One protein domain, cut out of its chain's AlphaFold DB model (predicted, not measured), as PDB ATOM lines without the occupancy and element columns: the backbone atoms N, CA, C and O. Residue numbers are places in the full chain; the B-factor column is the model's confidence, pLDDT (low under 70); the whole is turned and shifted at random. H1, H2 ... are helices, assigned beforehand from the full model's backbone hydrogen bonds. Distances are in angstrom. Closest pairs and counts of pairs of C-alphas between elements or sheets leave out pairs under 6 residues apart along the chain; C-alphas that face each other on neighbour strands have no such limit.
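This is residues 106 to 235 of the 306 residues of the protein "Nuclear pore complex protein Nup85" of Aphanomyces euteiches (UniProt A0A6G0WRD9). Five mostly aligned helices, H2, H3, H4, H5 and H7, form a compact cluster in which each packs on the next round to H7 and back to H2, with H1 on the outside against H2. The short H6 sits at the turn between H5 and H7, the short H8 and H9 lie near the last residue of H2, and the link of residues 177 to 188 loops away before H5. The printed part has 130 residues with nine named helices, H1 to H9 in chain order, and no named strand; the class is all helix. It is compact, with a radius of gyration of the C-alphas of 14.5 A, and spans 38 by 38 by 27 A.

H1, residues 109 to 123, forms a helical hairpin with H2, residues 134 to 143; they touch at Phe 119 and Thr 137, whose C-alphas are 6.8 A apart, at a steep tilt of 41 degrees. H2 is the hub, touching four helices. It forms a hairpin with H3, residues 147 to 155, at a shallow tilt of 25 degrees, opposite ways; the closest C-alphas, of Val 138 and Ala 150, are 5.1 A apart. H1 and H3 only just touch, with 3 pairs of C-alphas within 8 A, through residues 119 to 123 of H1 alone; Gln 123 and Leu 153 are closest, their C-alphas 7.4 A apart. H4, residues 165 to 176, touches H3 with residues 172 to 176 alone; the C-alphas of Gly 147 and Leu 175 are closest, at 4.2 A. H4, H5, residues 189 to 202, and H7, residues 210 to 219, form an up-and-down bundle, each running against the one before. H4 and H5 touch at Leu 174 and Trp 192, C-alphas 6.8 A apart, at a shallow tilt of 34 degrees, only just short of steep. H5 and H7 touch at 24 degrees, with the C-alphas of Leu 200 and Val 216 closest, at 6.2 A. H6, residues 204 to 208, touches H7 only at the corner, C-alphas 206 and 213 being closest at 4.6 A; it only just touches H5, also only at the corner, with 3 pairs of C-alphas within 8 A, Leu 200 and Val 206 closest at 6.3 A. H2 and H7 run the same way at 14 degrees, with the C-alphas of Ile 139 and Val 215 closest, at 6.5 A. H8, residues 224 to 227, touches H2, Met 143 and Leu 224 being closest with C-alphas 7.5 A apart. H9, residues 231 to 235, touches no helix but is near H8. Every O i to N i+4 pair is within hydrogen-bond range in each helix but H8, which is too short for one.

H1 begins at C-alpha 109 (58.275, -60.690, 19.218) and is 21.2 A long; H5 is 20.0 A, H4 16.0 A, H2 14.4 A, H7 14.1 A and H3 11.9 A. H5 begins at C-alpha 189 (34.192, -49.675, 16.848), and H9 ends at C-alpha 235 (50.979, -52.297, 9.957).

The C-alphas farthest apart, of His 106 and Arg 163, are 43.4 A apart. The printed part has no cut, and the link from H4 to H5 is long. Mean pLDDT of the printed part is 89.5, under 70 at residues 158 to 162 and 181 to 186.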
ATOM      1  N   HIS A 106      55.319 -63.021  14.732       93.56
ATOM      2  CA  HIS A 106      56.328 -63.479  13.762       93.56
ATOM      3  C   HIS A 106      57.358 -62.425  13.353       93.56
ATOM      4  O   HIS A 106      58.430 -62.801  12.887       93.56
ATOM      5  N   TYR A 107      57.066 -61.135  13.538       93.06
ATOM      6  CA  TYR A 107      58.008 -60.043  13.255       93.06
ATOM      7  C   TYR A 107      58.388 -59.236  14.493       93.06
ATOM      8  O   TYR A 107      59.534 -58.825  14.596       93.06
ATOM      9  N   GLY A 108      57.435 -59.004  15.402       92.19
ATOM     10  CA  GLY A 108      57.585 -58.053  16.509       92.19
ATOM     11  C   GLY A 108      57.861 -58.676  17.879       92.19
ATOM     12  O   GLY A 108      57.648 -58.012  18.894       92.19
ATOM     13  N   ALA A 109      58.222 -59.962  17.949       90.94
ATOM     14  CA  ALA A 109      58.275 -60.690  19.218       90.94
ATOM     15  C   ALA A 109      59.305 -60.085  20.185       90.94
ATOM     16  O   ALA A 109      59.016 -59.920  21.370       90.94
ATOM     17  N   ILE A 110      60.474 -59.700  19.664       91.50
ATOM     18  CA  ILE A 110      61.547 -59.078  20.447       91.50
ATOM     19  C   ILE A 110      61.104 -57.694  20.924       91.50
ATOM     20  O   ILE A 110      61.205 -57.393  22.109       91.50
ATOM     21  N   GLU A 111      60.535 -56.869  20.044       92.88
ATOM     22  CA  GLU A 111      60.066 -55.529  20.394       92.88
ATOM     23  C   GLU A 111      58.955 -55.564  21.452       92.88
ATOM     24  O   GLU A 111      58.884 -54.676  22.305       92.88
ATOM     25  N   VAL A 112      58.090 -56.582  21.421       92.75
ATOM     26  CA  VAL A 112      57.063 -56.805  22.448       92.75
ATOM     27  C   VAL A 112      57.699 -57.192  23.785       92.75
ATOM     28  O   VAL A 112      57.302 -56.642  24.814       92.75
ATOM     29  N   GLU A 113      58.695 -58.080  23.794       94.69
ATOM     30  CA  GLU A 113      59.431 -58.453  25.012       94.69
ATOM     31  C   GLU A 113      60.184 -57.258  25.620       94.69
ATOM     32  O   GLU A 113      60.101 -57.018  26.827       94.69
ATOM     33  N   GLU A 114      60.863 -56.462  24.792       95.44
ATOM     34  CA  GLU A 114      61.555 -55.241  25.213       95.44
ATOM     35  C   GLU A 114      60.588 -54.191  25.768       95.44
ATOM     36  O   GLU A 114      60.870 -53.540  26.779       95.44
ATOM     37  N   LEU A 115      59.431 -54.022  25.124       96.25
ATOM     38  CA  LEU A 115      58.392 -53.108  25.585       96.25
ATOM     39  C   LEU A 115      57.816 -53.548  26.936       96.25
ATOM     40  O   LEU A 115      57.569 -52.708  27.807       96.25
ATOM     41  N   ASP A 116      57.635 -54.852  27.126       96.12
ATOM     42  CA  ASP A 116      57.190 -55.426  28.388       96.12
ATOM     43  C   ASP A 116      58.229 -55.219  29.492       96.12
ATOM     44  O   ASP A 116      57.869 -54.755  30.577       96.12
ATOM     45  N   ALA A 117      59.511 -55.461  29.212       96.44
ATOM     46  CA  ALA A 117      60.600 -55.168  30.141       96.44
ATOM     47  C   ALA A 117      60.622 -53.680  30.535       96.44
ATOM     48  O   ALA A 117      60.614 -53.357  31.723       96.44
ATOM     49  N   ALA A 118      60.530 -52.769  29.559       96.06
ATOM     50  CA  ALA A 118      60.487 -51.330  29.809       96.06
ATOM     51  C   ALA A 118      59.269 -50.908  30.654       96.06
ATOM     52  O   ALA A 118      59.368 -50.013  31.499       96.06
ATOM     53  N   PHE A 119      58.113 -51.546  30.449       96.38
ATOM     54  CA  PHE A 119      56.925 -51.339  31.275       96.38
ATOM     55  C   PHE A 119      57.157 -51.778  32.729       96.38
ATOM     56  O   PHE A 119      56.876 -51.002  33.647       96.38
ATOM     57  N   PHE A 120      57.693 -52.982  32.951       95.44
ATOM     58  CA  PHE A 120      57.982 -53.493  34.296       95.44
ATOM     59  C   PHE A 120      59.046 -52.655  35.014       95.44
ATOM     60  O   PHE A 120      58.904 -52.356  36.201       95.44
ATOM     61  N   ASP A 121      60.071 -52.201  34.297       94.12
ATOM     62  CA  ASP A 121      61.090 -51.312  34.848       94.12
ATOM     63  C   ASP A 121      60.472 -49.999  35.332       94.12
ATOM     64  O   ASP A 121      60.692 -49.588  36.476       94.12
ATOM     65  N   LEU A 122      59.623 -49.366  34.514       94.44
ATOM     66  CA  LEU A 122      58.898 -48.158  34.910       94.44
ATOM     67  C   LEU A 122      57.992 -48.409  36.117       94.44
ATOM     68  O   LEU A 122      57.921 -47.554  37.000       94.44
ATOM     69  N   GLN A 123      57.358 -49.581  36.232       90.88
ATOM     70  CA  GLN A 123      56.514 -49.879  37.390       90.88
ATOM     71  C   GLN A 123      57.268 -49.773  38.728       90.88
ATOM     72  O   GLN A 123      56.667 -49.371  39.731       90.88
ATOM     73  N   ASN A 124      58.572 -50.042  38.742       88.19
ATOM     74  CA  ASN A 124      59.398 -49.998  39.948       88.19
ATOM     75  C   ASN A 124      59.824 -48.578  40.369       88.19
ATOM     76  O   ASN A 124      60.376 -48.396  41.455       88.19
ATOM     77  N   HIS A 125      59.555 -47.552  39.555       86.50
ATOM     78  CA  HIS A 125      59.962 -46.174  39.837       86.50
ATOM     79  C   HIS A 125      58.900 -45.403  40.638       86.50
ATOM     80  O   HIS A 125      57.700 -45.509  40.389       86.50
ATOM     81  N   ILE A 126      59.339 -44.571  41.591       80.00
ATOM     82  CA  ILE A 126      58.443 -43.739  42.422       80.00
ATOM     83  C   ILE A 126      57.917 -42.528  41.635       80.00
ATOM     84  O   ILE A 126      56.747 -42.173  41.757       80.00
ATOM     85  N   SER A 127      58.765 -41.902  40.814       83.44
ATOM     86  CA  SER A 127      58.411 -40.755  39.973       83.44
ATOM     87  C   SER A 127      58.594 -41.116  38.502       83.44
ATOM     88  O   SER A 127      59.716 -41.143  37.999       83.44
ATOM     89  N   LEU A 128      57.484 -41.414  37.826       84.12
ATOM     90  CA  LEU A 128      57.483 -41.854  36.429       84.12
ATOM     91  C   LEU A 128      57.773 -40.708  35.456       84.12
ATOM     92  O   LEU A 128      58.560 -40.876  34.535       84.12
ATOM     93  N   GLU A 129      57.193 -39.530  35.698       78.00
ATOM     94  CA  GLU A 129      57.268 -38.365  34.799       78.00
ATOM     95  C   GLU A 129      58.698 -37.847  34.584       78.00
ATOM     96  O   GLU A 129      58.973 -37.152  33.610       78.00
ATOM     97  N   THR A 130      59.619 -38.181  35.492       83.25
ATOM     98  CA  THR A 130      61.036 -37.796  35.398       83.25
ATOM     99  C   THR A 130      61.868 -38.758  34.552       83.25
ATOM    100  O   THR A 130      62.997 -38.427  34.192       83.25
ATOM    101  N   GLN A 131      61.331 -39.936  34.225       90.50
ATOM    102  CA  GLN A 131      62.028 -40.933  33.421       90.50
ATOM    103  C   GLN A 131      61.901 -40.593  31.937       90.50
ATOM    104  O   GLN A 131      60.800 -40.459  31.407       90.50
ATOM    105  N   THR A 132      63.031 -40.514  31.234       92.00
ATOM    106  CA  THR A 132      63.062 -40.222  29.790       92.00
ATOM    107  C   THR A 132      62.359 -41.292  28.955       92.00
ATOM    108  O   THR A 132      61.871 -41.000  27.866       92.00
ATOM    109  N   THR A 133      62.272 -42.518  29.471       94.25
ATOM    110  CA  THR A 133      61.600 -43.653  28.831       94.25
ATOM    111  C   THR A 133      60.086 -43.660  29.035       94.25
ATOM    112  O   THR A 133      59.402 -44.388  28.326       94.25
ATOM    113  N   TYR A 134      59.534 -42.838  29.936       95.12
ATOM    114  CA  TYR A 134      58.114 -42.874  30.295       95.12
ATOM    115  C   TYR A 134      57.173 -42.672  29.098       95.12
ATOM    116  O   TYR A 134      56.421 -43.578  28.737       95.12
ATOM    117  N   TRP A 135      57.233 -41.502  28.456       95.06
ATOM    118  CA  TRP A 135      56.373 -41.186  27.315       95.06
ATOM    119  C   TRP A 135      56.632 -42.071  26.095       95.06
ATOM    120  O   TRP A 135      55.652 -42.552  25.523       95.06
ATOM    121  N   PRO A 136      57.895 -42.368  25.718       96.31
ATOM    122  CA  PRO A 136      58.174 -43.376  24.705       96.31
ATOM    123  C   PRO A 136      57.481 -44.708  24.999       96.31
ATOM    124  O   PRO A 136      56.814 -45.235  24.118       96.31
ATOM    125  N   THR A 137      57.549 -45.231  26.226       97.00
ATOM    126  CA  THR A 137      56.877 -46.490  26.573       97.00
ATOM    127  C   THR A 137      55.356 -46.375  26.471       97.00
ATOM    128  O   THR A 137      54.731 -47.248  25.879       97.00
ATOM    129  N   VAL A 138      54.742 -45.291  26.962       96.44
ATOM    130  CA  VAL A 138      53.285 -45.072  26.833       96.44
ATOM    131  C   VAL A 138      52.849 -45.057  25.364       96.44
ATOM    132  O   VAL A 138      51.898 -45.750  25.007       96.44
ATOM    133  N   ILE A 139      53.562 -44.322  24.504       97.06
ATOM    134  CA  ILE A 139      53.280 -44.244  23.063       97.06
ATOM    135  C   ILE A 139      53.360 -45.634  22.427       97.06
ATOM    136  O   ILE A 139      52.462 -46.037  21.695       97.06
ATOM    137  N   GLN A 140      54.410 -46.394  22.734       97.25
ATOM    138  CA  GLN A 140      54.630 -47.710  22.133       97.25
ATOM    139  C   GLN A 140      53.629 -48.755  22.630       97.25
ATOM    140  O   GLN A 140      53.180 -49.594  21.852       97.25
ATOM    141  N   LEU A 141      53.191 -48.663  23.889       96.88
ATOM    142  CA  LEU A 141      52.081 -49.469  24.394       96.88
ATOM    143  C   LEU A 141      50.797 -49.193  23.607       96.88
ATOM    144  O   LEU A 141      50.106 -50.140  23.247       96.88
ATOM    145  N   VAL A 142      50.497 -47.931  23.284       96.19
ATOM    146  CA  VAL A 142      49.344 -47.580  22.435       96.19
ATOM    147  C   VAL A 142      49.520 -48.114  21.010       96.19
ATOM    148  O   VAL A 142      48.613 -48.770  20.504       96.19
ATOM    149  N   MET A 143      50.690 -47.929  20.390       95.69
ATOM    150  CA  MET A 143      50.989 -48.442  19.040       95.69
ATOM    151  C   MET A 143      50.808 -49.963  18.926       95.69
ATOM    152  O   MET A 143      50.345 -50.461  17.905       95.69
ATOM    153  N   CYS A 144      51.128 -50.702  19.991       93.81
ATOM    154  CA  CYS A 144      50.998 -52.158  20.048       93.81
ATOM    155  C   CYS A 144      49.627 -52.656  20.548       93.81
ATOM    156  O   CYS A 144      49.466 -53.859  20.743       93.81
ATOM    157  N   GLY A 145      48.652 -51.772  20.797       92.81
ATOM    158  CA  GLY A 145      47.317 -52.160  21.282       92.81
ATOM    159  C   GLY A 145      47.209 -52.423  22.787       92.81
ATOM    160  O   GLY A 145      46.159 -52.835  23.275       92.81
ATOM    161  N   ASN A 146      48.262 -52.161  23.559       93.94
ATOM    162  CA  ASN A 146      48.344 -52.421  24.997       93.94
ATOM    163  C   ASN A 146      47.806 -51.256  25.845       93.94
ATOM    164  O   ASN A 146      48.449 -50.789  26.792       93.94
ATOM    165  N   GLY A 147      46.583 -50.809  25.552       94.44
ATOM    166  CA  GLY A 147      45.967 -49.663  26.226       94.44
ATOM    167  C   GLY A 147      45.814 -49.828  27.740       94.44
ATOM    168  O   GLY A 147      45.968 -48.864  28.488       94.44
ATOM    169  N   ARG A 148      45.625 -51.057  28.237       94.19
ATOM    170  CA  ARG A 148      45.595 -51.332  29.684       94.19
ATOM    171  C   ARG A 148      46.913 -50.984  30.379       94.19
ATOM    172  O   ARG A 148      46.880 -50.298  31.397       94.19
ATOM    173  N   LYS A 149      48.048 -51.427  29.829       95.38
ATOM    174  CA  LYS A 149      49.379 -51.109  30.370       95.38
ATOM    175  C   LYS A 149      49.667 -49.609  30.250       95.38
ATOM    176  O   LYS A 149      50.179 -49.007  31.190       95.38
ATOM    177  N   ALA A 150      49.267 -48.986  29.138       95.56
ATOM    178  CA  ALA A 150      49.391 -47.539  28.962       95.56
ATOM    179  C   ALA A 150      48.608 -46.773  30.044       95.56
ATOM    180  O   ALA A 150      49.158 -45.883  30.692       95.56
ATOM    181  N   TRP A 151      47.353 -47.159  30.304       94.62
ATOM    182  CA  TRP A 151      46.549 -46.551  31.364       94.62
ATOM    183  C   TRP A 151      47.150 -46.775  32.754       94.62
ATOM    184  O   TRP A 151      47.129 -45.872  33.586       94.62
ATOM    185  N   GLU A 152      47.708 -47.953  33.021       93.50
ATOM    186  CA  GLU A 152      48.363 -48.231  34.296       93.50
ATOM    187  C   GLU A 152      49.522 -47.260  34.571       93.50
ATOM    188  O   GLU A 152      49.603 -46.689  35.659       93.50
ATOM    189  N   LEU A 153      50.359 -46.981  33.566       93.06
ATOM    190  CA  LEU A 153      51.412 -45.968  33.665       93.06
ATOM    191  C   LEU A 153      50.859 -44.538  33.786       93.06
ATOM    192  O   LEU A 153      51.391 -43.740  34.559       93.06
ATOM    193  N   LEU A 154      49.797 -44.196  33.049       91.06
ATOM    194  CA  LEU A 154      49.172 -42.867  33.089       91.06
ATOM    195  C   LEU A 154      48.496 -42.585  34.437       91.06
ATOM    196  O   LEU A 154      48.714 -41.535  35.035       91.06
ATOM    197  N   SER A 155      47.738 -43.538  34.974       88.38
ATOM    198  CA  SER A 155      46.991 -43.395  36.233       88.38
ATOM    199  C   SER A 155      47.868 -43.111  37.457       88.38
ATOM    200  O   SER A 155      47.399 -42.545  38.442       88.38
ATOM    201  N   ARG A 156      49.159 -43.453  37.394       84.81
ATOM    202  CA  ARG A 156      50.136 -43.199  38.461       84.81
ATOM    203  C   ARG A 156      50.683 -41.774  38.471       84.81
ATOM    204  O   ARG A 156      51.370 -41.395  39.419       84.81
ATOM    205  N   THR A 157      50.390 -40.985  37.443       76.88
ATOM    206  CA  THR A 157      50.789 -39.579  37.379       76.88
ATOM    207  C   THR A 157      49.764 -38.708  38.104       76.88
ATOM    208  O   THR A 157      48.580 -38.629  37.764       76.88
ATOM    209  N   VAL A 158      50.213 -38.100  39.205       54.75
ATOM    210  CA  VAL A 158      49.363 -37.384  40.174       54.75
ATOM    211  C   VAL A 158      48.799 -36.086  39.575       54.75
ATOM    212  O   VAL A 158      47.729 -35.634  39.981       54.75
ATOM    213  N   ALA A 159      49.465 -35.513  38.568       57.84
ATOM    214  CA  ALA A 159      49.131 -34.212  37.986       57.84
ATOM    215  C   ALA A 159      47.822 -34.179  37.170       57.84
ATOM    216  O   ALA A 159      47.265 -33.105  36.944       57.84
ATOM    217  N   LEU A 160      47.297 -35.334  36.756       58.59
ATOM    218  CA  LEU A 160      46.115 -35.404  35.896       58.59
ATOM    219  C   LEU A 160      44.793 -35.251  36.695       58.59
ATOM    220  O   LEU A 160      43.841 -34.609  36.247       58.59
ATOM    221  N   HIS A 161      44.736 -35.744  37.931       61.25
ATOM    222  CA  HIS A 161      43.485 -36.163  38.587       61.25
ATOM    223  C   HIS A 161      42.672 -35.079  39.333       61.25
ATOM    224  O   HIS A 161      41.828 -35.405  40.165       61.25
ATOM    225  N   GLY A 162      42.880 -33.790  39.052       66.44
ATOM    226  CA  GLY A 162      42.129 -32.706  39.707       66.44
ATOM    227  C   GLY A 162      40.971 -32.166  38.867       66.44
ATOM    228  O   GLY A 162      39.799 -32.439  39.105       66.44
ATOM    229  N   ARG A 163      41.317 -31.350  37.870       71.69
ATOM    230  CA  ARG A 163      40.379 -30.523  37.086       71.69
ATOM    231  C   ARG A 163      39.830 -31.196  35.817       71.69
ATOM    232  O   ARG A 163      38.912 -30.666  35.206       71.69
ATOM    233  N   HIS A 164      40.378 -32.351  35.435       83.06
ATOM    234  CA  HIS A 164      40.059 -33.069  34.192       83.06
ATOM    235  C   HIS A 164      39.548 -34.497  34.444       83.06
ATOM    236  O   HIS A 164      39.727 -35.380  33.612       83.06
ATOM    237  N   ALA A 165      38.923 -34.747  35.602       83.81
ATOM    238  CA  ALA A 165      38.502 -36.092  36.006       83.81
ATOM    239  C   ALA A 165      37.611 -36.790  34.958       83.81
ATOM    240  O   ALA A 165      37.809 -37.969  34.681       83.81
ATOM    241  N   GLN A 166      36.685 -36.057  34.329       87.12
ATOM    242  CA  GLN A 166      35.824 -36.609  33.279       87.12
ATOM    243  C   GLN A 166      36.615 -36.977  32.016       87.12
ATOM    244  O   GLN A 166      36.447 -38.072  31.490       87.12
ATOM    245  N   SER A 167      37.500 -36.090  31.556       89.12
ATOM    246  CA  SER A 167      38.372 -36.312  30.395       89.12
ATOM    247  C   SER A 167      39.264 -37.537  30.589       89.12
ATOM    248  O   SER A 167      39.443 -38.343  29.678       89.12
ATOM    249  N   LEU A 168      39.788 -37.713  31.805       88.75
ATOM    250  CA  LEU A 168      40.607 -38.864  32.176       88.75
ATOM    251  C   LEU A 168      39.809 -40.150  32.265       88.75
ATOM    252  O   LEU A 168      40.321 -41.193  31.880       88.75
ATOM    253  N   GLU A 169      38.566 -40.092  32.733       90.50
ATOM    254  CA  GLU A 169      37.687 -41.257  32.728       90.50
ATOM    255  C   GLU A 169      37.336 -41.679  31.294       90.50
ATOM    256  O   GLU A 169      37.351 -42.868  30.977       90.50
ATOM    257  N   THR A 170      37.108 -40.720  30.392       93.00
ATOM    258  CA  THR A 170      36.934 -41.004  28.961       93.00
ATOM    259  C   THR A 170      38.203 -41.604  28.353       93.00
ATOM    260  O   THR A 170      38.125 -42.628  27.675       93.00
ATOM    261  N   LEU A 171      39.379 -41.035  28.634       93.50
ATOM    262  CA  LEU A 171      40.661 -41.573  28.170       93.50
ATOM    263  C   LEU A 171      40.920 -42.985  28.719       93.50
ATOM    264  O   LEU A 171      41.316 -43.877  27.971       93.50
ATOM    265  N   ARG A 172      40.630 -43.217  30.003       93.56
ATOM    266  CA  ARG A 172      40.672 -44.538  30.636       93.56
ATOM    267  C   ARG A 172      39.780 -45.516  29.895       93.56
ATOM    268  O   ARG A 172      40.220 -46.613  29.569       93.56
ATOM    269  N   HIS A 173      38.536 -45.133  29.625       93.56
ATOM    270  CA  HIS A 173      37.594 -45.984  28.915       93.56
ATOM    271  C   HIS A 173      38.098 -46.335  27.508       93.56
ATOM    272  O   HIS A 173      38.020 -47.498  27.116       93.56
ATOM    273  N   LEU A 174      38.646 -45.366  26.770       94.56
ATOM    274  CA  LEU A 174      39.220 -45.596  25.443       94.56
ATOM    275  C   LEU A 174      40.394 -46.579  25.490       94.56
ATOM    276  O   LEU A 174      40.404 -47.544  24.729       94.56
ATOM    277  N   LEU A 175      41.336 -46.375  26.414       94.88
ATOM    278  CA  LEU A 175      42.530 -47.209  26.564       94.88
ATOM    279  C   LEU A 175      42.208 -48.627  27.058       94.88
ATOM    280  O   LEU A 175      42.752 -49.606  26.553       94.88
ATOM    281  N   LEU A 176      41.307 -48.770  28.032       92.19
ATOM    282  CA  LEU A 176      40.933 -50.083  28.566       92.19
ATOM    283  C   LEU A 176      40.116 -50.916  27.579       92.19
ATOM    284  O   LEU A 176      40.198 -52.141  27.621       92.19
ATOM    285  N   ASN A 177      39.347 -50.257  26.712       90.44
ATOM    286  CA  ASN A 177      38.567 -50.900  25.659       90.44
ATOM    287  C   ASN A 177      39.239 -50.744  24.298       90.44
ATOM    288  O   ASN A 177      38.546 -50.674  23.282       90.44
ATOM    289  N   MET A 178      40.573 -50.654  24.272       89.44
ATOM    290  CA  MET A 178      41.275 -50.618  23.005       89.44
ATOM    291  C   MET A 178      40.914 -51.859  22.170       89.44
ATOM    292  O   MET A 178      40.884 -52.980  22.692       89.44
ATOM    293  N   PRO A 179      40.627 -51.653  20.883       80.50
ATOM    294  CA  PRO A 179      40.349 -52.720  19.939       80.50
ATOM    295  C   PRO A 179      41.453 -53.789  19.910       80.50
ATOM    296  O   PRO A 179      42.629 -53.465  19.764       80.50
ATOM    297  N   SER A 180      41.085 -55.065  20.035       77.50
ATOM    298  CA  SER A 180      42.011 -56.207  20.024       77.50
ATOM    299  C   SER A 180      41.331 -57.479  19.507       77.50
ATOM    300  O   SER A 180      40.116 -57.513  19.306       77.50
ATOM    301  N   THR A 181      42.095 -58.565  19.352       64.19
ATOM    302  CA  THR A 181      41.568 -59.904  19.011       64.19
ATOM    303  C   THR A 181      40.560 -60.441  20.028       64.19
ATOM    304  O   THR A 181      39.737 -61.287  19.689       64.19
ATOM    305  N   TYR A 182      40.607 -59.947  21.268       61.84
ATOM    306  CA  TYR A 182      39.715 -60.337  22.361       61.84
ATOM    307  C   TYR A 182      38.588 -59.330  22.595       61.84
ATOM    308  O   TYR A 182      37.851 -59.458  23.577       61.84
ATOM    309  N   SER A 183      38.460 -58.314  21.735       63.00
ATOM    310  CA  SER A 183      37.321 -57.407  21.790       63.00
ATOM    311  C   SER A 183      36.033 -58.217  21.687       63.00
ATOM    312  O   SER A 183      35.881 -59.066  20.808       63.00
ATOM    313  N   ASP A 184      35.119 -57.967  22.624       58.22
ATOM    314  CA  ASP A 184      33.827 -58.644  22.674       58.22
ATOM    315  C   ASP A 184      33.118 -58.520  21.314       58.22
ATOM    316  O   ASP A 184      33.245 -57.506  20.626       58.22
ATOM    317  N   LYS A 185      32.314 -59.516  20.933       62.44
ATOM    318  CA  LYS A 185      31.458 -59.445  19.736       62.44
ATOM    319  C   LYS A 185      30.513 -58.234  19.777       62.44
ATOM    320  O   LYS A 185      30.021 -57.814  18.735       62.44
ATOM    321  N   ALA A 186      30.269 -57.685  20.969       65.69
ATOM    322  CA  ALA A 186      29.509 -56.460  21.205       65.69
ATOM    323  C   ALA A 186      30.332 -55.156  21.091       65.69
ATOM    324  O   ALA A 186      29.776 -54.072  21.280       65.69
ATOM    325  N   PHE A 187      31.637 -55.223  20.811       80.62
ATOM    326  CA  PHE A 187      32.489 -54.044  20.698       80.62
ATOM    327  C   PHE A 187      32.040 -53.151  19.537       80.62
ATOM    328  O   PHE A 187      32.069 -53.540  18.368       80.62
ATOM    329  N   ASN A 188      31.641 -51.922  19.863       86.06
ATOM    330  CA  ASN A 188      31.209 -50.942  18.878       86.06
ATOM    331  C   ASN A 188      32.381 -50.040  18.480       86.06
ATOM    332  O   ASN A 188      32.633 -49.014  19.114       86.06
ATOM    333  N   TRP A 189      33.068 -50.427  17.403       87.75
ATOM    334  CA  TRP A 189      34.192 -49.675  16.848       87.75
ATOM    335  C   TRP A 189      33.841 -48.218  16.541       87.75
ATOM    336  O   TRP A 189      34.581 -47.320  16.928       87.75
ATOM    337  N   ALA A 190      32.707 -47.979  15.875       89.00
ATOM    338  CA  ALA A 190      32.305 -46.633  15.474       89.00
ATOM    339  C   ALA A 190      32.115 -45.728  16.699       89.00
ATOM    340  O   ALA A 190      32.678 -44.644  16.749       89.00
ATOM    341  N   ALA A 191      31.422 -46.213  17.734       91.31
ATOM    342  CA  ALA A 191      31.237 -45.449  18.968       91.31
ATOM    343  C   ALA A 191      32.560 -45.189  19.710       91.31
ATOM    344  O   ALA A 191      32.751 -44.112  20.276       91.31
ATOM    345  N   TRP A 192      33.476 -46.163  19.714       93.00
ATOM    346  CA  TRP A 192      34.804 -46.000  20.309       93.00
ATOM    347  C   TRP A 192      35.624 -44.935  19.563       93.00
ATOM    348  O   TRP A 192      36.165 -44.025  20.191       93.00
ATOM    349  N   GLN A 193      35.639 -44.991  18.229       92.62
ATOM    350  CA  GLN A 193      36.346 -44.034  17.378       92.62
ATOM    351  C   GLN A 193      35.739 -42.627  17.477       92.62
ATOM    352  O   GLN A 193      36.477 -41.658  17.641       92.62
ATOM    353  N   ASP A 194      34.407 -42.512  17.469       94.31
ATOM    354  CA  ASP A 194      33.694 -41.245  17.666       94.31
ATOM    355  C   ASP A 194      34.042 -40.621  19.022       94.31
ATOM    356  O   ASP A 194      34.289 -39.421  19.116       94.31
ATOM    357  N   THR A 195      34.122 -41.436  20.079       95.38
ATOM    358  CA  THR A 195      34.509 -40.973  21.419       95.38
ATOM    359  C   THR A 195      35.942 -40.428  21.424       95.38
ATOM    360  O   THR A 195      36.191 -39.366  21.996       95.38
ATOM    361  N   ALA A 196      36.882 -41.111  20.762       94.94
ATOM    362  CA  ALA A 196      38.263 -40.642  20.635       94.94
ATOM    363  C   ALA A 196      38.350 -39.322  19.847       94.94
ATOM    364  O   ALA A 196      39.022 -38.384  20.279       94.94
ATOM    365  N   GLN A 197      37.613 -39.206  18.740       94.94
ATOM    366  CA  GLN A 197      37.559 -37.982  17.936       94.94
ATOM    367  C   GLN A 197      36.925 -36.810  18.698       94.94
ATOM    368  O   GLN A 197      37.437 -35.691  18.642       94.94
ATOM    369  N   GLN A 198      35.843 -37.049  19.444       95.31
ATOM    370  CA  GLN A 198      35.199 -36.022  20.266       95.31
ATOM    371  C   GLN A 198      36.134 -35.499  21.356       95.31
ATOM    372  O   GLN A 198      36.188 -34.285  21.570       95.31
ATOM    373  N   LEU A 199      36.880 -36.398  22.010       94.50
ATOM    374  CA  LEU A 199      37.884 -36.037  23.008       94.50
ATOM    375  C   LEU A 199      38.998 -35.184  22.376       94.50
ATOM    376  O   LEU A 199      39.359 -34.148  22.925       94.50
ATOM    377  N   LEU A 200      39.486 -35.557  21.188       94.62
ATOM    378  CA  LEU A 200      40.518 -34.801  20.472       94.62
ATOM    379  C   LEU A 200      40.078 -33.373  20.108       94.62
ATOM    380  O   LEU A 200      40.853 -32.419  20.209       94.62
ATOM    381  N   GLN A 201      38.832 -33.221  19.664       93.62
ATOM    382  CA  GLN A 201      38.325 -31.952  19.145       93.62
ATOM    383  C   GLN A 201      37.913 -30.972  20.245       93.62
ATOM    384  O   GLN A 201      38.111 -29.770  20.081       93.62
ATOM    385  N   ASN A 202      37.339 -31.462  21.346       90.56
ATOM    386  CA  ASN A 202      36.585 -30.614  22.273       90.56
ATOM    387  C   ASN A 202      37.159 -30.555  23.696       90.56
ATOM    388  O   ASN A 202      36.652 -29.781  24.510       90.56
ATOM    389  N   ASP A 203      38.176 -31.357  24.025       92.31
ATOM    390  CA  ASP A 203      38.636 -31.498  25.407       92.31
ATOM    391  C   ASP A 203      39.838 -30.605  25.759       92.31
ATOM    392  O   ASP A 203      40.882 -30.603  25.103       92.31
ATOM    393  N   GLN A 204      39.708 -29.866  26.865       89.06
ATOM    394  CA  GLN A 204      40.732 -28.939  27.338       89.06
ATOM    395  C   GLN A 204      42.018 -29.642  27.804       89.06
ATOM    396  O   GLN A 204      43.097 -29.075  27.635       89.06
ATOM    397  N   LEU A 205      41.929 -30.847  28.389       88.31
ATOM    398  CA  LEU A 205      43.107 -31.614  28.808       88.31
ATOM    399  C   LEU A 205      43.978 -31.906  27.590       88.31
ATOM    400  O   LEU A 205      45.166 -31.588  27.599       88.31
ATOM    401  N   VAL A 206      43.350 -32.435  26.536       90.75
ATOM    402  CA  VAL A 206      43.998 -32.773  25.266       90.75
ATOM    403  C   VAL A 206      44.651 -31.546  24.633       90.75
ATOM    404  O   VAL A 206      45.755 -31.632  24.116       90.75
ATOM    405  N   HIS A 207      44.036 -30.366  24.702       89.69
ATOM    406  CA  HIS A 207      44.661 -29.158  24.144       89.69
ATOM    407  C   HIS A 207      45.779 -28.579  25.019       89.69
ATOM    408  O   HIS A 207      46.602 -27.816  24.516       89.69
ATOM    409  N   SER A 208      45.813 -28.920  26.308       89.12
ATOM    410  CA  SER A 208      46.788 -28.389  27.267       89.12
ATOM    411  C   SER A 208      48.041 -29.249  27.445       89.12
ATOM    412  O   SER A 208      49.085 -28.707  27.804       89.12
ATOM    413  N   ASP A 209      47.954 -30.557  27.191       90.56
ATOM    414  CA  ASP A 209      49.061 -31.502  27.344       90.56
ATOM    415  C   ASP A 209      49.394 -32.160  25.990       90.56
ATOM    416  O   ASP A 209      48.580 -32.927  25.466       90.56
ATOM    417  N   PRO A 210      50.577 -31.888  25.404       92.38
ATOM    418  CA  PRO A 210      50.938 -32.398  24.083       92.38
ATOM    419  C   PRO A 210      51.120 -33.919  24.050       92.38
ATOM    420  O   PRO A 210      50.941 -34.526  22.998       92.38
ATOM    421  N   HIS A 211      51.457 -34.553  25.174       92.94
ATOM    422  CA  HIS A 211      51.635 -35.998  25.214       92.94
ATOM    423  C   HIS A 211      50.290 -36.717  25.301       92.94
ATOM    424  O   HIS A 211      50.073 -37.699  24.594       92.94
ATOM    425  N   ILE A 212      49.356 -36.203  26.109       93.25
ATOM    426  CA  ILE A 212      47.976 -36.709  26.119       93.25
ATOM    427  C   ILE A 212      47.327 -36.486  24.755       93.25
ATOM    428  O   ILE A 212      46.656 -37.383  24.244       93.25
ATOM    429  N   ARG A 213      47.572 -35.328  24.133       95.12
ATOM    430  CA  ARG A 213      47.143 -35.064  22.761       95.12
ATOM    431  C   ARG A 213      47.636 -36.120  21.795       95.12
ATOM    432  O   ARG A 213      46.813 -36.707  21.102       95.12
ATOM    433  N   LEU A 214      48.937 -36.392  21.807       96.44
ATOM    434  CA  LEU A 214      49.530 -37.394  20.941       96.44
ATOM    435  C   LEU A 214      48.908 -38.776  21.176       96.44
ATOM    436  O   LEU A 214      48.564 -39.454  20.218       96.44
ATOM    437  N   VAL A 215      48.690 -39.183  22.432       96.25
ATOM    438  CA  VAL A 215      48.001 -40.449  22.739       96.25
ATOM    439  C   VAL A 215      46.626 -40.501  22.069       96.25
ATOM    440  O   VAL A 215      46.305 -41.494  21.423       96.25
ATOM    441  N   VAL A 216      45.819 -39.443  22.180       96.19
ATOM    442  CA  VAL A 216      44.483 -39.412  21.563       96.19
ATOM    443  C   VAL A 216      44.567 -39.354  20.033       96.19
ATOM    444  O   VAL A 216      43.795 -40.032  19.362       96.19
ATOM    445  N   GLU A 217      45.519 -38.611  19.466       96.75
ATOM    446  CA  GLU A 217      45.759 -38.579  18.019       96.75
ATOM    447  C   GLU A 217      46.104 -39.981  17.484       96.75
ATOM    448  O   GLU A 217      45.475 -40.432  16.522       96.75
ATOM    449  N   LEU A 218      46.989 -40.718  18.164       96.94
ATOM    450  CA  LEU A 218      47.323 -42.109  17.835       96.94
ATOM    451  C   LEU A 218      46.096 -43.028  17.919       96.94
ATOM    452  O   LEU A 218      45.867 -43.820  17.007       96.94
ATOM    453  N   LEU A 219      45.258 -42.895  18.959       95.44
ATOM    454  CA  LEU A 219      44.004 -43.660  19.080       95.44
ATOM    455  C   LEU A 219      43.029 -43.400  17.922       95.44
ATOM    456  O   LEU A 219      42.197 -44.253  17.623       95.44
ATOM    457  N   THR A 220      43.132 -42.245  17.261       93.88
ATOM    458  CA  THR A 220      42.352 -41.916  16.057       93.88
ATOM    459  C   THR A 220      43.043 -42.298  14.743       93.88
ATOM    460  O   THR A 220      42.536 -41.948  13.681       93.88
ATOM    461  N   GLY A 221      44.186 -42.988  14.797       93.62
ATOM    462  CA  GLY A 221      44.960 -43.401  13.625       93.62
ATOM    463  C   GLY A 221      45.867 -42.312  13.035       93.62
ATOM    464  O   GLY A 221      46.435 -42.504  11.963       93.62
ATOM    465  N   GLN A 222      46.034 -41.170  13.708       95.12
ATOM    466  CA  GLN A 222      46.916 -40.090  13.254       95.12
ATOM    467  C   GLN A 222      48.350 -40.311  13.747       95.12
ATOM    468  O   GLN A 222      48.565 -40.922  14.786       95.12
ATOM    469  N   HIS A 223      49.340 -39.794  13.012       95.31
ATOM    470  CA  HIS A 223      50.771 -39.827  13.372       95.31
ATOM    471  C   HIS A 223      51.405 -41.221  13.545       95.31
ATOM    472  O   HIS A 223      52.552 -41.307  13.981       95.31
ATOM    473  N   LEU A 224      50.725 -42.308  13.153       96.12
ATOM    474  CA  LEU A 224      51.239 -43.676  13.317       96.12
ATOM    475  C   LEU A 224      52.618 -43.862  12.663       96.12
ATOM    476  O   LEU A 224      53.527 -44.404  13.285       96.12
ATOM    477  N   GLU A 225      52.806 -43.345  11.446       95.19
ATOM    478  CA  GLU A 225      54.075 -43.419  10.702       95.19
ATOM    479  C   GLU A 225      55.246 -42.743  11.429       95.19
ATOM    480  O   GLU A 225      56.383 -43.187  11.327       95.19
ATOM    481  N   GLN A 226      54.975 -41.677  12.186       95.75
ATOM    482  CA  GLN A 226      56.003 -40.889  12.878       95.75
ATOM    483  C   GLN A 226      56.483 -41.565  14.167       95.75
ATOM    484  O   GLN A 226      57.545 -41.221  14.686       95.75
ATOM    485  N   HIS A 227      55.692 -42.501  14.694       96.50
ATOM    486  CA  HIS A 227      55.936 -43.155  15.977       96.50
ATOM    487  C   HIS A 227      56.146 -44.666  15.872       96.50
ATOM    488  O   HIS A 227      56.491 -45.293  16.876       96.50
ATOM    489  N   ALA A 228      55.973 -45.251  14.687       96.25
ATOM    490  CA  ALA A 228      56.337 -46.634  14.437       96.25
ATOM    491  C   ALA A 228      57.867 -46.791  14.444       96.25
ATOM    492  O   ALA A 228      58.590 -46.043  13.792       96.25
ATOM    493  N   ARG A 229      58.359 -47.780  15.193       94.81
ATOM    494  CA  ARG A 229      59.771 -48.184  15.244       94.81
ATOM    495  C   ARG A 229      60.163 -49.065  14.062       94.81
ATOM    496  O   ARG A 229      61.332 -49.126  13.710       94.81
ATOM    497  N   SER A 230      59.187 -49.736  13.458       95.12
ATOM    498  CA  SER A 230      59.377 -50.684  12.366       95.12
ATOM    499  C   SER A 230      58.173 -50.672  11.419       95.12
ATOM    500  O   SER A 230      57.067 -50.261  11.787       95.12
ATOM    501  N   TRP A 231      58.369 -51.166  10.194       95.44
ATOM    502  CA  TRP A 231      57.288 -51.289   9.211       95.44
ATOM    503  C   TRP A 231      56.173 -52.223   9.710       95.44
ATOM    504  O   TRP A 231      54.991 -51.935   9.535       95.44
ATOM    505  N   HIS A 232      56.532 -53.319  10.387       95.12
ATOM    506  CA  HIS A 232      55.560 -54.286  10.884       95.12
ATOM    507  C   HIS A 232      54.744 -53.697  12.041       95.12
ATOM    508  O   HIS A 232      53.538 -53.927  12.113       95.12
ATOM    509  N   GLN A 233      55.354 -52.869  12.902       96.00
ATOM    510  CA  GLN A 233      54.628 -52.166  13.956       96.00
ATOM    511  C   GLN A 233      53.657 -51.132  13.378       96.00
ATOM    512  O   GLN A 233      52.550 -50.985  13.896       96.00
ATOM    513  N   LEU A 234      54.030 -50.440  12.297       96.75
ATOM    514  CA  LEU A 234      53.113 -49.539  11.602       96.75
ATOM    515  C   LEU A 234      51.880 -50.296  11.092       96.75
ATOM    516  O   LEU A 234      50.754 -49.871  11.353       96.75
ATOM    517  N   VAL A 235      52.079 -51.444  10.437       96.19
ATOM    518  CA  VAL A 235      50.979 -52.297   9.957       96.19
ATOM    519  C   VAL A 235      50.098 -52.758  11.120       96.19
ATOM    520  O   VAL A 235      48.875 -52.661  11.032       96.19
TER     521      VAL A 235